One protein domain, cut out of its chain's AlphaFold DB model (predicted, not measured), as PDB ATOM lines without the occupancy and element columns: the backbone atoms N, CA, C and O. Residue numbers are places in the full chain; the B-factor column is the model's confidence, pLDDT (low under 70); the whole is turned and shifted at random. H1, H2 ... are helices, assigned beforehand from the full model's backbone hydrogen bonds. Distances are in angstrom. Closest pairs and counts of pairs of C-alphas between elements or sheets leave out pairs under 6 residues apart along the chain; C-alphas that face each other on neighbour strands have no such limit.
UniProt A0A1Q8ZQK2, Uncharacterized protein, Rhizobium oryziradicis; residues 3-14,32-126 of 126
ATOM      1  N   SER A   3     -39.749  14.017 -26.564       83.31
ATOM      2  CA  SER A   3     -38.847  12.904 -26.224       83.31
ATOM      3  C   SER A   3     -37.427  13.062 -26.786       83.31
ATOM      4  O   SER A   3     -36.458  12.693 -26.129       83.31
ATOM      5  N   ASN A   4     -37.273  13.656 -27.978       87.50
ATOM      6  CA  ASN A   4     -35.945  13.926 -28.544       87.50
ATOM      7  C   ASN A   4     -35.235  15.053 -27.782       87.50
ATOM      8  O   ASN A   4     -34.026  14.982 -27.588       87.50
ATOM      9  N   ALA A   5     -35.988  16.068 -27.344       90.88
ATOM     10  CA  ALA A   5     -35.464  17.173 -26.546       90.88
ATOM     11  C   ALA A   5     -35.023  16.689 -25.155       90.88
ATOM     12  O   ALA A   5     -33.926  17.011 -24.721       90.88
ATOM     13  N   ILE A   6     -35.804  15.805 -24.521       90.62
ATOM     14  CA  ILE A   6     -35.434  15.168 -23.246       90.62
ATOM     15  C   ILE A   6     -34.102  14.416 -23.376       90.62
ATOM     16  O   ILE A   6     -33.206  14.601 -22.558       90.62
ATOM     17  N   ARG A   7     -33.924  13.607 -24.430       89.19
ATOM     18  CA  ARG A   7     -32.668  12.868 -24.649       89.19
ATOM     19  C   ARG A   7     -31.469  13.799 -24.873       89.19
ATOM     20  O   ARG A   7     -30.380  13.517 -24.379       89.19
ATOM     21  N   ALA A   8     -31.662  14.887 -25.619       90.31
ATOM     22  CA  ALA A   8     -30.626  15.894 -25.827       90.31
ATOM     23  C   ALA A   8     -30.255  16.605 -24.516       90.31
ATOM     24  O   ALA A   8     -29.073  16.810 -24.250       90.31
ATOM     25  N   ASP A   9     -31.250  16.917 -23.685       93.69
ATOM     26  CA  ASP A   9     -31.044  17.576 -22.399       93.69
ATOM     27  C   ASP A   9     -30.275  16.699 -21.414       93.69
ATOM     28  O   ASP A   9     -29.322  17.177 -20.807       93.69
ATOM     29  N   LEU A  10     -30.619  15.411 -21.308       91.00
ATOM     30  CA  LEU A  10     -29.873  14.458 -20.479       91.00
ATOM     31  C   LEU A  10     -28.389  14.427 -20.876       91.00
ATOM     32  O   LEU A  10     -27.518  14.627 -20.031       91.00
ATOM     33  N   SER A  11     -28.109  14.298 -22.176       90.88
ATOM     34  CA  SER A  11     -26.741  14.330 -22.707       90.88
ATOM     35  C   SER A  11     -26.012  15.641 -22.377       90.88
ATOM     36  O   SER A  11     -24.866  15.619 -21.929       90.88
ATOM     37  N   ALA A  12     -26.680  16.790 -22.531       92.19
ATOM     38  CA  ALA A  12     -26.112  18.099 -22.202       92.19
ATOM     39  C   ALA A  12     -25.804  18.265 -20.702       92.19
ATOM     40  O   ALA A  12     -24.889  19.006 -20.344       92.19
ATOM     41  N   LEU A  13     -26.539  17.562 -19.836       90.75
ATOM     42  CA  LEU A  13     -26.316  17.522 -18.389       90.75
ATOM     43  C   LEU A  13     -25.269  16.477 -17.967       90.75
ATOM     44  O   LEU A  13     -25.014  16.319 -16.775       90.75
ATOM     45  N   GLY A  14     -24.651  15.765 -18.918       90.00
ATOM     46  CA  GLY A  14     -23.706  14.683 -18.630       90.00
ATOM     47  C   GLY A  14     -24.374  13.420 -18.080       90.00
ATOM     48  O   GLY A  14     -23.689  12.532 -17.578       90.00
ATOM     49  N   GLU A  32     -62.168   7.054 -22.453       96.88
ATOM     50  CA  GLU A  32     -63.143   6.473 -23.390       96.88
ATOM     51  C   GLU A  32     -64.186   7.493 -23.856       96.88
ATOM     52  O   GLU A  32     -64.650   7.450 -24.996       96.88
ATOM     53  N   GLN A  33     -64.560   8.422 -22.975       96.94
ATOM     54  CA  GLN A  33     -65.583   9.434 -23.221       96.94
ATOM     55  C   GLN A  33     -64.976  10.818 -23.426       96.94
ATOM     56  O   GLN A  33     -63.827  11.077 -23.069       96.94
ATOM     57  N   ILE A  34     -65.757  11.732 -24.005       96.62
ATOM     58  CA  ILE A  34     -65.286  13.094 -24.273       96.62
ATOM     59  C   ILE A  34     -64.863  13.801 -22.979       96.62
ATOM     60  O   ILE A  34     -63.829  14.457 -22.963       96.62
ATOM     61  N   GLU A  35     -65.582  13.600 -21.875       97.44
ATOM     62  CA  GLU A  35     -65.232  14.136 -20.559       97.44
ATOM     63  C   GLU A  35     -63.882  13.621 -20.055       97.44
ATOM     64  O   GLU A  35     -63.127  14.367 -19.432       97.44
ATOM     65  N   ASP A  36     -63.556  12.367 -20.363       97.88
ATOM     66  CA  ASP A  36     -62.300  11.732 -19.965       97.88
ATOM     67  C   ASP A  36     -61.130  12.410 -20.674       97.88
ATOM     68  O   ASP A  36     -60.147  12.820 -20.055       97.88
ATOM     69  N   TRP A  37     -61.289  12.602 -21.986       97.31
ATOM     70  CA  TRP A  37     -60.330  13.318 -22.818       97.31
ATOM     71  C   TRP A  37     -60.175  14.775 -22.393       97.31
ATOM     72  O   TRP A  37     -59.052  15.270 -22.341       97.31
ATOM     73  N   LEU A  38     -61.267  15.467 -22.063       97.19
ATOM     74  CA  LEU A  38     -61.210  16.851 -21.586       97.19
ATOM     75  C   LEU A  38     -60.486  16.956 -20.238       97.19
ATOM     76  O   LEU A  38     -59.654  17.845 -20.068       97.19
ATOM     77  N   GLY A  39     -60.734  16.030 -19.309       97.12
ATOM     78  CA  GLY A  39     -59.990  15.948 -18.051       97.12
ATOM     79  C   GLY A  39     -58.494  15.713 -18.271       97.12
ATOM     80  O   GLY A  39     -57.659  16.417 -17.703       97.12
ATOM     81  N   LEU A  40     -58.141  14.778 -19.154       96.81
ATOM     82  CA  LEU A  40     -56.749  14.494 -19.509       96.81
ATOM     83  C   LEU A  40     -56.069  15.702 -20.171       96.81
ATOM     84  O   LEU A  40     -54.970  16.098 -19.772       96.81
ATOM     85  N   PHE A  41     -56.719  16.336 -21.151       94.75
ATOM     86  CA  PHE A  41     -56.171  17.508 -21.835       94.75
ATOM     87  C   PHE A  41     -56.026  18.713 -20.913       94.75
ATOM     88  O   PHE A  41     -55.064  19.460 -21.066       94.75
ATOM     89  N   TYR A  42     -56.895  18.872 -19.913       95.06
ATOM     90  CA  TYR A  42     -56.731  19.914 -18.902       95.06
ATOM     91  C   TYR A  42     -55.358  19.835 -18.222       95.06
ATOM     92  O   TYR A  42     -54.681  20.853 -18.062       95.06
ATOM     93  N   VAL A  43     -54.900  18.627 -17.885       94.88
ATOM     94  CA  VAL A  43     -53.579  18.417 -17.280       94.88
ATOM     95  C   VAL A  43     -52.460  18.639 -18.290       94.88
ATOM     96  O   VAL A  43     -51.499  19.352 -17.993       94.88
ATOM     97  N   LEU A  44     -52.578  18.066 -19.492       91.94
ATOM     98  CA  LEU A  44     -51.537  18.183 -20.514       91.94
ATOM     99  C   LEU A  44     -51.333  19.633 -20.962       91.94
ATOM    100  O   LEU A  44     -50.200  20.115 -20.970       91.94
ATOM    101  N   GLU A  45     -52.407  20.356 -21.264       91.81
ATOM    102  CA  GLU A  45     -52.333  21.758 -21.678       91.81
ATOM    103  C   GLU A  45     -51.912  22.661 -20.511       91.81
ATOM    104  O   GLU A  45     -51.083  23.564 -20.678       91.81
ATOM    105  N   GLY A  46     -52.395  22.372 -19.297       91.62
ATOM    106  CA  GLY A  46     -51.994  23.069 -18.076       91.62
ATOM    107  C   GLY A  46     -50.509  22.893 -17.735       91.62
ATOM    108  O   GLY A  46     -49.876  23.827 -17.232       91.62
ATOM    109  N   SER A  47     -49.904  21.747 -18.072       92.25
ATOM    110  CA  SER A  47     -48.482  21.466 -17.815       92.25
ATOM    111  C   SER A  47     -47.536  22.472 -18.489       92.25
ATOM    112  O   SER A  47     -46.460  22.765 -17.961       92.25
ATOM    113  N   SER A  48     -47.960  23.093 -19.597       90.50
ATOM    114  CA  SER A  48     -47.211  24.157 -20.280       90.50
ATOM    115  C   SER A  48     -46.991  25.397 -19.398       90.50
ATOM    116  O   SER A  48     -45.961  26.072 -19.499       90.50
ATOM    117  N   LEU A  49     -47.926  25.701 -18.489       90.44
ATOM    118  CA  LEU A  49     -47.797  26.794 -17.520       90.44
ATOM    119  C   LEU A  49     -46.709  26.477 -16.491       90.44
ATOM    120  O   LEU A  49     -45.873  27.333 -16.189       90.44
ATOM    121  N   GLY A  50     -46.691  25.233 -16.004       90.44
ATOM    122  CA  GLY A  50     -45.639  24.715 -15.133       90.44
ATOM    123  C   GLY A  50     -44.272  24.763 -15.812       90.44
ATOM    124  O   GLY A  50     -43.321  25.287 -15.232       90.44
ATOM    125  N   ALA A  51     -44.184  24.338 -17.076       92.81
ATOM    126  CA  ALA A  51     -42.950  24.390 -17.856       92.81
ATOM    127  C   ALA A  51     -42.372  25.813 -17.947       92.81
ATOM    128  O   ALA A  51     -41.177  25.999 -17.740       92.81
ATOM    129  N   LYS A  52     -43.199  26.852 -18.141       91.94
ATOM    130  CA  LYS A  52     -42.732  28.258 -18.135       91.94
ATOM    131  C   LYS A  52     -42.110  28.673 -16.804       91.94
ATOM    132  O   LYS A  52     -41.130  29.420 -16.784       91.94
ATOM    133  N   LEU A  53     -42.690  28.230 -15.689       93.06
ATOM    134  CA  LEU A  53     -42.113  28.464 -14.368       93.06
ATOM    135  C   LEU A  53     -40.779  27.721 -14.224       93.06
ATOM    136  O   LEU A  53     -39.813  28.302 -13.729       93.06
ATOM    137  N   LEU A  54     -40.712  26.473 -14.691       95.00
ATOM    138  CA  LEU A  54     -39.497  25.662 -14.654       95.00
ATOM    139  C   LEU A  54     -38.382  26.239 -15.529       95.00
ATOM    140  O   LEU A  54     -37.255  26.290 -15.056       95.00
ATOM    141  N   VAL A  55     -38.671  26.782 -16.718       95.19
ATOM    142  CA  VAL A  55     -37.679  27.500 -17.548       95.19
ATOM    143  C   VAL A  55     -37.021  28.633 -16.754       95.19
ATOM    144  O   VAL A  55     -35.799  28.764 -16.746       95.19
ATOM    145  N   LYS A  56     -37.814  29.434 -16.027       94.19
ATOM    146  CA  LYS A  56     -37.280  30.526 -15.192       94.19
ATOM    147  C   LYS A  56     -36.402  30.004 -14.053       94.19
ATOM    148  O   LYS A  56     -35.384  30.617 -13.739       94.19
ATOM    149  N   ARG A  57     -36.789  28.887 -13.428       96.19
ATOM    150  CA  ARG A  57     -36.005  28.252 -12.356       96.19
ATOM    151  C   ARG A  57     -34.715  27.628 -12.892       96.19
ATOM    152  O   ARG A  57     -33.665  27.852 -12.305       96.19
ATOM    153  N   ALA A  58     -34.764  26.929 -14.023       96.12
ATOM    154  CA  ALA A  58     -33.596  26.355 -14.687       96.12
ATOM    155  C   ALA A  58     -32.561  27.436 -15.032       96.12
ATOM    156  O   ALA A  58     -31.381  27.281 -14.720       96.12
ATOM    157  N   ALA A  59     -33.015  28.586 -15.544       95.12
ATOM    158  CA  ALA A  59     -32.136  29.712 -15.851       95.12
ATOM    159  C   ALA A  59     -31.367  30.220 -14.616       95.12
ATOM    160  O   ALA A  59     -30.202  30.590 -14.732       95.12
ATOM    161  N   SER A  60     -31.972  30.179 -13.419       96.31
ATOM    162  CA  SER A  60     -31.281  30.538 -12.167       96.31
ATOM    163  C   SER A  60     -30.160  29.566 -11.775       96.31
ATOM    164  O   SER A  60     -29.285  29.924 -10.991       96.31
ATOM    165  N   LEU A  61     -30.158  28.364 -12.357       95.62
ATOM    166  CA  LEU A  61     -29.122  27.339 -12.215       95.62
ATOM    167  C   LEU A  61     -28.140  27.325 -13.404       95.62
ATOM    168  O   LEU A  61     -27.326  26.415 -13.505       95.62
ATOM    169  N   ASN A  62     -28.201  28.316 -14.304       95.50
ATOM    170  CA  ASN A  62     -27.465  28.362 -15.578       95.50
ATOM    171  C   ASN A  62     -27.807  27.222 -16.561       95.50
ATOM    172  O   ASN A  62     -27.036  26.939 -17.482       95.50
ATOM    173  N   ILE A  63     -28.980  26.604 -16.392       96.31
ATOM    174  CA  ILE A  63     -29.546  25.617 -17.314       96.31
ATOM    175  C   ILE A  63     -30.560  26.335 -18.210       96.31
ATOM    176  O   ILE A  63     -31.476  27.012 -17.749       96.31
ATOM    177  N   THR A  64     -30.387  26.208 -19.514       95.50
ATOM    178  CA  THR A  64     -31.105  26.946 -20.555       95.50
ATOM    179  C   THR A  64     -31.513  25.997 -21.678       95.50
ATOM    180  O   THR A  64     -31.102  24.836 -21.713       95.50
ATOM    181  N   GLU A  65     -32.299  26.493 -22.633       94.56
ATOM    182  CA  GLU A  65     -32.711  25.730 -23.817       94.56
ATOM    183  C   GLU A  65     -31.525  25.101 -24.569       94.56
ATOM    184  O   GLU A  65     -31.642  23.990 -25.070       94.56
ATOM    185  N   SER A  66     -30.362  25.760 -24.609       93.31
ATOM    186  CA  SER A  66     -29.183  25.247 -25.316       93.31
ATOM    187  C   SER A  66     -28.322  24.263 -24.513       93.31
ATOM    188  O   SER A  66     -27.382  23.704 -25.071       93.31
ATOM    189  N   ASN A  67     -28.576  24.083 -23.212       93.56
ATOM    190  CA  ASN A  67     -27.723  23.276 -22.327       93.56
ATOM    191  C   ASN A  67     -28.508  22.564 -21.204       93.56
ATOM    192  O   ASN A  67     -28.157  22.681 -20.032       93.56
ATOM    193  N   GLY A  68     -29.558  21.813 -21.555       93.50
ATOM    194  CA  GLY A  68     -30.231  20.908 -20.612       93.50
ATOM    195  C   GLY A  68     -31.688  21.240 -20.278       93.50
ATOM    196  O   GLY A  68     -32.262  20.600 -19.402       93.50
ATOM    197  N   ALA A  69     -32.301  22.223 -20.945       96.06
ATOM    198  CA  ALA A  69     -33.723  22.547 -20.777       96.06
ATOM    199  C   ALA A  69     -34.471  22.788 -22.104       96.06
ATOM    200  O   ALA A  69     -35.478  23.504 -22.132       96.06
ATOM    201  N   SER A  70     -34.012  22.202 -23.210       94.62
ATOM    202  CA  SER A  70     -34.705  22.277 -24.500       94.62
ATOM    203  C   SER A  70     -36.122  21.691 -24.446       94.62
ATOM    204  O   SER A  70     -37.040  22.247 -25.050       94.62
ATOM    205  N   HIS A  71     -36.360  20.631 -23.664       93.31
ATOM    206  CA  HIS A  71     -37.698  20.056 -23.492       93.31
ATOM    207  C   HIS A  71     -38.655  21.027 -22.792       93.31
ATOM    208  O   HIS A  71     -39.809  21.153 -23.207       93.31
ATOM    209  N   LEU A  72     -38.171  21.758 -21.779       93.94
ATOM    210  CA  LEU A  72     -38.960  22.772 -21.083       93.94
ATOM    211  C   LEU A  72     -39.310  23.925 -22.020       93.94
ATOM    212  O   LEU A  72     -40.438  24.408 -21.974       93.94
ATOM    213  N   ALA A  73     -38.386  24.345 -22.889       92.00
ATOM    214  CA  ALA A  73     -38.650  25.376 -23.890       92.00
ATOM    215  C   ALA A  73     -39.736  24.932 -24.886       92.00
ATOM    216  O   ALA A  73     -40.696  25.669 -25.125       92.00
ATOM    217  N   VAL A  74     -39.647  23.693 -25.386       91.06
ATOM    218  CA  VAL A  74     -40.667  23.092 -26.264       91.06
ATOM    219  C   VAL A  74     -42.033  23.038 -25.572       91.06
ATOM    220  O   VAL A  74     -43.033  23.441 -26.163       91.06
ATOM    221  N   GLN A  75     -42.092  22.584 -24.317       90.06
ATOM    222  CA  GLN A  75     -43.345  22.465 -23.563       90.06
ATOM    223  C   GLN A  75     -43.931  23.832 -23.167       90.06
ATOM    224  O   GLN A  75     -45.146  24.018 -23.172       90.06
ATOM    225  N   ALA A  76     -43.082  24.814 -22.858       90.44
ATOM    226  CA  ALA A  76     -43.485  26.169 -22.488       90.44
ATOM    227  C   ALA A  76     -43.964  27.010 -23.684       90.44
ATOM    228  O   ALA A  76     -44.791  27.914 -23.506       90.44
ATOM    229  N   GLY A  77     -43.443  26.737 -24.885       80.75
ATOM    230  CA  GLY A  77     -43.685  27.526 -26.095       80.75
ATOM    231  C   GLY A  77     -45.139  27.537 -26.569       80.75
ATOM    232  O   GLY A  77     -45.543  28.451 -27.285       80.75
ATOM    233  N   ASN A  78     -45.964  26.587 -26.125       73.62
ATOM    234  CA  ASN A  78     -47.314  26.395 -26.650       73.62
ATOM    235  C   ASN A  78     -48.417  27.135 -25.868       73.62
ATOM    236  O   ASN A  78     -49.498  26.619 -25.606       73.62
ATOM    237  N   ALA A  79     -48.138  28.373 -25.455       61.72
ATOM    238  CA  ALA A  79     -49.004  29.152 -24.567       61.72
ATOM    239  C   ALA A  79     -50.433  29.386 -25.090       61.72
ATOM    240  O   ALA A  79     -51.355  29.495 -24.283       61.72
ATOM    241  N   ALA A  80     -50.600  29.495 -26.411       64.25
ATOM    242  CA  ALA A  80     -51.892  29.753 -27.045       64.25
ATOM    243  C   ALA A  80     -52.879  28.592 -26.851       64.25
ATOM    244  O   ALA A  80     -54.091  28.820 -26.814       64.25
ATOM    245  N   ASN A  81     -52.367  27.372 -26.660       79.44
ATOM    246  CA  ASN A  81     -53.197  26.191 -26.492       79.44
ATOM    247  C   ASN A  81     -53.993  26.212 -25.191       79.44
ATOM    248  O   ASN A  81     -55.159  25.839 -25.205       79.44
ATOM    249  N   TRP A  82     -53.426  26.725 -24.093       89.00
ATOM    250  CA  TRP A  82     -54.137  26.771 -22.814       89.00
ATOM    251  C   TRP A  82     -55.387  27.655 -22.875       89.00
ATOM    252  O   TRP A  82     -56.482  27.218 -22.529       89.00
ATOM    253  N   SER A  83     -55.252  28.890 -23.364       89.88
ATOM    254  CA  SER A  83     -56.395  29.799 -23.505       89.88
ATOM    255  C   SER A  83     -57.432  29.283 -24.502       89.88
ATOM    256  O   SER A  83     -58.627  29.422 -24.262       89.88
ATOM    257  N   ALA A  84     -56.989  28.677 -25.608       91.19
ATOM    258  CA  ALA A  84     -57.896  28.091 -26.590       91.19
ATOM    259  C   ALA A  84     -58.662  26.896 -26.002       91.19
ATOM    260  O   ALA A  84     -59.867  26.775 -26.207       91.19
ATOM    261  N   PHE A  85     -57.979  26.054 -25.227       92.88
ATOM    262  CA  PHE A  85     -58.577  24.908 -24.553       92.88
ATOM    263  C   PHE A  85     -59.603  25.326 -23.493       92.88
ATOM    264  O   PHE A  85     -60.688  24.752 -23.446       92.88
ATOM    265  N   LEU A  86     -59.330  26.374 -22.707       92.75
ATOM    266  CA  LEU A  86     -60.332  26.931 -21.791       92.75
ATOM    267  C   LEU A  86     -61.601  27.376 -22.532       92.75
ATOM    268  O   LEU A  86     -62.700  27.079 -22.075       92.75
ATOM    269  N   GLY A  87     -61.464  27.986 -23.714       94.69
ATOM    270  CA  GLY A  87     -62.616  28.328 -24.555       94.69
ATOM    271  C   GLY A  87     -63.428  27.107 -25.015       94.69
ATOM    272  O   GLY A  87     -64.650  27.183 -25.124       94.69
ATOM    273  N   VAL A  88     -62.777  25.958 -25.243       93.44
ATOM    274  CA  VAL A  88     -63.470  24.687 -25.528       93.44
ATOM    275  C   VAL A  88     -64.249  24.206 -24.304       93.44
ATOM    276  O   VAL A  88     -65.417  23.843 -24.440       93.44
ATOM    277  N   LEU A  89     -63.643  24.244 -23.113       93.94
ATOM    278  CA  LEU A  89     -64.316  23.848 -21.872       93.94
ATOM    279  C   LEU A  89     -65.537  24.724 -21.574       93.94
ATOM    280  O   LEU A  89     -66.603  24.198 -21.261       93.94
ATOM    281  N   GLU A  90     -65.415  26.042 -21.744       93.88
ATOM    282  CA  GLU A  90     -66.528  26.984 -21.570       93.88
ATOM    283  C   GLU A  90     -67.708  26.661 -22.503       93.88
ATOM    284  O   GLU A  90     -68.871  26.704 -22.092       93.88
ATOM    285  N   ALA A  91     -67.430  26.261 -23.748       94.81
ATOM    286  CA  ALA A  91     -68.459  25.853 -24.703       94.81
ATOM    287  C   ALA A  91     -69.120  24.499 -24.359       94.81
ATOM    288  O   ALA A  91     -70.228  24.212 -24.821       94.81
ATOM    289  N   MET A  92     -68.473  23.670 -23.538       93.75
ATOM    290  CA  MET A  92     -68.891  22.304 -23.199       93.75
ATOM    291  C   MET A  92     -69.467  22.160 -21.779       93.75
ATOM    292  O   MET A  92     -69.593  21.051 -21.271       93.75
ATOM    293  N   GLN A  93     -69.922  23.256 -21.167       88.38
ATOM    294  CA  GLN A  93     -70.529  23.298 -19.821       88.38
ATOM    295  C   GLN A  93     -71.721  22.345 -19.573       88.38
ATOM    296  O   GLN A  93     -72.148  22.170 -18.438       88.38
ATOM    297  N   HIS A  94     -72.294  21.746 -20.621       94.25
ATOM    298  CA  HIS A  94     -73.384  20.772 -20.512       94.25
ATOM    299  C   HIS A  94     -72.901  19.343 -20.200       94.25
ATOM    300  O   HIS A  94     -73.728  18.474 -19.925       94.25
ATOM    301  N   LEU A  95     -71.593  19.087 -20.288       95.81
ATOM    302  CA  LEU A  95     -70.985  17.791 -20.003       95.81
ATOM    303  C   LEU A  95     -70.797  17.559 -18.498       95.81
ATOM    304  O   LEU A  95     -70.905  18.474 -17.679       95.81
ATOM    305  N   ASN A  96     -70.499  16.316 -18.120       96.75
ATOM    306  CA  ASN A  96     -70.325  15.943 -16.719       96.75
ATOM    307  C   ASN A  96     -68.992  16.461 -16.143       96.75
ATOM    308  O   ASN A  96     -67.950  15.812 -16.252       96.75
ATOM    309  N   GLU A  97     -69.042  17.608 -15.465       95.75
ATOM    310  CA  GLU A  97     -67.883  18.238 -14.819       95.75
ATOM    311  C   GLU A  97     -67.178  17.330 -13.805       95.75
ATOM    312  O   GLU A  97     -65.952  17.243 -13.803       95.75
ATOM    313  N   ALA A  98     -67.928  16.579 -12.994       97.25
ATOM    314  CA  ALA A  98     -67.334  15.677 -12.009       97.25
ATOM    315  C   ALA A  98     -66.484  14.582 -12.676       97.25
ATOM    316  O   ALA A  98     -65.436  14.203 -12.148       97.25
ATOM    317  N   ARG A  99     -66.901  14.105 -13.856       97.38
ATOM    318  CA  ARG A  99     -66.141  13.130 -14.648       97.38
ATOM    319  C   ARG A  99     -64.874  13.746 -15.246       97.38
ATOM    320  O   ARG A  99     -63.818  13.125 -15.158       97.38
ATOM    321  N   MET A 100     -64.952  14.975 -15.760       97.75
ATOM    322  CA  MET A 100     -63.774  15.717 -16.235       97.75
ATOM    323  C   MET A 100     -62.745  15.919 -15.111       97.75
ATOM    324  O   MET A 100     -61.560  15.643 -15.294       97.75
ATOM    325  N   ILE A 101     -63.197  16.333 -13.922       97.44
ATOM    326  CA  ILE A 101     -62.337  16.509 -12.740       97.44
ATOM    327  C   ILE A 101     -61.695  15.183 -12.325       97.44
ATOM    328  O   ILE A 101     -60.498  15.145 -12.041       97.44
ATOM    329  N   HIS A 102     -62.468  14.093 -12.296       97.69
ATOM    330  CA  HIS A 102     -61.936  12.771 -11.984       97.69
ATOM    331  C   HIS A 102     -60.782  12.401 -12.925       97.69
ATOM    332  O   HIS A 102     -59.702  12.075 -12.446       97.69
ATOM    333  N   TRP A 103     -60.955  12.558 -14.238       98.00
ATOM    334  CA  TRP A 103     -59.906  12.232 -15.209       98.00
ATOM    335  C   TRP A 103     -58.701  13.168 -15.185       98.00
ATOM    336  O   TRP A 103     -57.578  12.725 -15.440       98.00
ATOM    337  N   ALA A 104     -58.892  14.437 -14.825       97.81
ATOM    338  CA  ALA A 104     -57.767  15.318 -14.537       97.81
ATOM    339  C   ALA A 104     -56.951  14.789 -13.342       97.81
ATOM    340  O   ALA A 104     -55.725  14.705 -13.415       97.81
ATOM    341  N   ASN A 105     -57.615  14.356 -12.267       97.75
ATOM    342  CA  ASN A 105     -56.938  13.783 -11.101       97.75
ATOM    343  C   ASN A 105     -56.247  12.446 -11.413       97.75
ATOM    344  O   ASN A 105     -55.120  12.240 -10.962       97.75
ATOM    345  N   GLU A 106     -56.864  11.567 -12.208       97.25
ATOM    346  CA  GLU A 106     -56.236  10.316 -12.666       97.25
ATOM    347  C   GLU A 106     -54.975  10.603 -13.494       97.25
ATOM    348  O   GLU A 106     -53.923  10.007 -13.271       97.25
ATOM    349  N   THR A 107     -55.039  11.588 -14.394       96.94
ATOM    350  CA  THR A 107     -53.891  11.988 -15.223       96.94
ATOM    351  C   THR A 107     -52.755  12.568 -14.375       96.94
ATOM    352  O   THR A 107     -51.588  12.236 -14.593       96.94
ATOM    353  N   PHE A 108     -53.073  13.396 -13.375       95.75
ATOM    354  CA  PHE A 108     -52.080  13.876 -12.409       95.75
ATOM    355  C   PHE A 108     -51.470  12.737 -11.590       95.75
ATOM    356  O   PHE A 108     -50.256  12.714 -11.400       95.75
ATOM    357  N   SER A 109     -52.292  11.794 -11.126       95.31
ATOM    358  CA  SER A 109     -51.843  10.651 -10.326       95.31
ATOM    359  C   SER A 109     -50.898   9.756 -11.122       95.31
ATOM    360  O   SER A 109     -49.846   9.380 -10.612       95.31
ATOM    361  N   PHE A 110     -51.210   9.507 -12.396       94.75
ATOM    362  CA  PHE A 110     -50.324   8.803 -13.320       94.75
ATOM    363  C   PHE A 110     -48.975   9.518 -13.482       94.75
ATOM    364  O   PHE A 110     -47.924   8.900 -13.326       94.75
ATOM    365  N   ALA A 111     -48.987  10.830 -13.750       92.19
ATOM    366  CA  ALA A 111     -47.757  11.605 -13.905       92.19
ATOM    367  C   ALA A 111     -46.907  11.612 -12.622       92.19
ATOM    368  O   ALA A 111     -45.683  11.506 -12.689       92.19
ATOM    369  N   HIS A 112     -47.555  11.708 -11.458       92.12
ATOM    370  CA  HIS A 112     -46.901  11.640 -10.155       92.12
ATOM    371  C   HIS A 112     -46.280  10.263  -9.902       92.12
ATOM    372  O   HIS A 112     -45.111  10.181  -9.546       92.12
ATOM    373  N   GLN A 113     -47.024   9.179 -10.143       91.38
ATOM    374  CA  GLN A 113     -46.513   7.819  -9.979       91.38
ATOM    375  C   GLN A 113     -45.306   7.559 -10.889       91.38
ATOM    376  O   GLN A 113     -44.298   7.039 -10.426       91.38
ATOM    377  N   ALA A 114     -45.372   7.988 -12.153       88.12
ATOM    378  CA  ALA A 114     -44.251   7.873 -13.085       88.12
ATOM    379  C   ALA A 114     -43.004   8.628 -12.622       88.12
ATOM    380  O   ALA A 114     -41.891   8.139 -12.802       88.12
ATOM    381  N   PHE A 115     -43.181   9.794 -12.006       86.94
ATOM    382  CA  PHE A 115     -42.076  10.557 -11.443       86.94
ATOM    383  C   PHE A 115     -41.455   9.867 -10.218       86.94
ATOM    384  O   PHE A 115     -40.239   9.685 -10.175       86.94
ATOM    385  N   GLU A 116     -42.276   9.449  -9.252       87.69
ATOM    386  CA  GLU A 116     -41.810   8.823  -8.006       87.69
ATOM    387  C   GLU A 116     -41.115   7.482  -8.258       87.69
ATOM    388  O   GLU A 116     -40.021   7.258  -7.753       87.69
ATOM    389  N   THR A 117     -41.677   6.625  -9.114       84.44
ATOM    390  CA  THR A 117     -41.065   5.334  -9.462       84.44
ATOM    391  C   THR A 117     -39.649   5.494 -10.018       84.44
ATOM    392  O   THR A 117     -38.743   4.754  -9.644       84.44
ATOM    393  N   VAL A 118     -39.424   6.485 -10.888       77.81
ATOM    394  CA  VAL A 118     -38.082   6.756 -11.426       77.81
ATOM    395  C   VAL A 118     -37.134   7.238 -10.325       77.81
ATOM    396  O   VAL A 118     -35.965   6.856 -10.309       77.81
ATOM    397  N   MET A 119     -37.614   8.066  -9.396       77.06
ATOM    398  CA  MET A 119     -36.809   8.544  -8.269       77.06
ATOM    399  C   MET A 119     -36.434   7.416  -7.302       77.06
ATOM    400  O   MET A 119     -35.281   7.345  -6.882       77.06
ATOM    401  N   GLU A 120     -37.376   6.532  -6.973       78.69
ATOM    402  CA  GLU A 120     -37.151   5.375  -6.103       78.69
ATOM    403  C   GLU A 120     -36.127   4.405  -6.705       78.69
ATOM    404  O   GLU A 120     -35.183   4.023  -6.015       78.69
ATOM    405  N   ASN A 121     -36.250   4.078  -7.996       72.06
ATOM    406  CA  ASN A 121     -35.307   3.189  -8.682       72.06
ATOM    407  C   ASN A 121     -33.885   3.777  -8.696       72.06
ATOM    408  O   ASN A 121     -32.929   3.093  -8.345       72.06
ATOM    409  N   ASN A 122     -33.742   5.075  -8.989       66.31
ATOM    410  CA  ASN A 122     -32.434   5.743  -8.986       66.31
ATOM    411  C   ASN A 122     -31.794   5.838  -7.586       66.31
ATOM    412  O   ASN A 122     -30.576   5.958  -7.478       66.31
ATOM    413  N   LEU A 123     -32.593   5.831  -6.513       61.50
ATOM    414  CA  LEU A 123     -32.102   5.842  -5.128       61.50
ATOM    415  C   LEU A 123     -31.764   4.441  -4.602       61.50
ATOM    416  O   LEU A 123     -30.986   4.338  -3.659       61.50
ATOM    417  N   ALA A 124     -32.342   3.382  -5.175       60.75
ATOM    418  CA  ALA A 124     -32.057   1.996  -4.797       60.75
ATOM    419  C   ALA A 124     -30.711   1.480  -5.350       60.75
ATOM    420  O   ALA A 124     -30.148   0.537  -4.795       60.75
ATOM    421  N   ASP A 125     -30.184   2.124  -6.397       53.09
ATOM    422  CA  ASP A 125     -28.923   1.783  -7.076       53.09
ATOM    423  C   ASP A 125     -27.662   2.453  -6.461       53.09
ATOM    424  O   ASP A 125     -26.572   2.428  -7.050       53.09
ATOM    425  N   HIS A 126     -27.773   3.056  -5.270       46.75
ATOM    426  CA  HIS A 126     -26.685   3.722  -4.529       46.75
ATOM    427  C   HIS A 126     -26.542   3.199  -3.095       46.75
ATOM    428  O   HIS A 126     -25.378   3.072  -2.642       46.75
TER     429      HIS A 126
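AT A GLANCE: This is residues 3 to 14 and 32 to 126 of the 126 residues of an uncharacterized protein of Rhizobium oryziradicis (UniProt A0A1Q8ZQK2). Two long helices, H2 and H5, meet near their first ends and spread as a V, with residues 112 to 126, mostly of H5, sticking out as a free arm. H3 and H4 pack on the other side of H2, and short H1 packs on H3. The printed part has 107 residues and five named helices, H1 to H5 in chain order, with no named strand: all helix. It is loose, with a radius of gyration of the C-alphas of 16.6 A and spans of 50 by 34 by 22 A.

HOW THE PARTS SIT: H5, residues 97 to 124, touches H2, residues 34 to 60, with residues 97 to 108 alone; the closest C-alphas are those of Gly 39 and Met 100, 4.2 A apart. They run the same way at a steep tilt of 47 degrees. H2 is the hub, touching three helices, and has a kink of 28 degrees near residue 52. Its residues 38 to 49 alone touch H4, residues 79 to 91, opposite ways at a shallow tilt of 27 degrees, closest at C-alphas of Glu 45 and Trp 82, 5.4 A. Its residues 47 to 55 alone touch H3, residues 70 to 76, at a steep tilt of 54 degrees, opposite ways, closest at C-alphas of Ser 48 and Ala 76, 4.8 A. H3 touches H1, residues 3 to 12, closest at C-alphas of Ala 5 and His 71, 4.8 A. H4 and H5 are apart. Every O i to N i+4 pair is within hydrogen-bond range in H1 and H3, against 19 of 23 in H2, 8 of 9 in H4 and 23 of 24 in H5.

IN THESE COORDINATES: H5 measures 40.6 A, from C-alpha 97 at (-67.883, 18.238, -14.819) to C-alpha 124 at (-32.057, 1.996, -4.797). H2 measures 40.1 A, H4 19.7 A, H1 14.3 A and H3 9.8 A.

THE WHOLE: The C-alphas of His 94 and His 126, 52.2 A apart, are the farthest apart. Residues 15 to 31 are not printed; C-alphas 14 and 32 are 40.6 A apart across this cut. Of the links printed whole, none is long. The pLDDT is under 70 at residues 79 to 80 and 122 to 126.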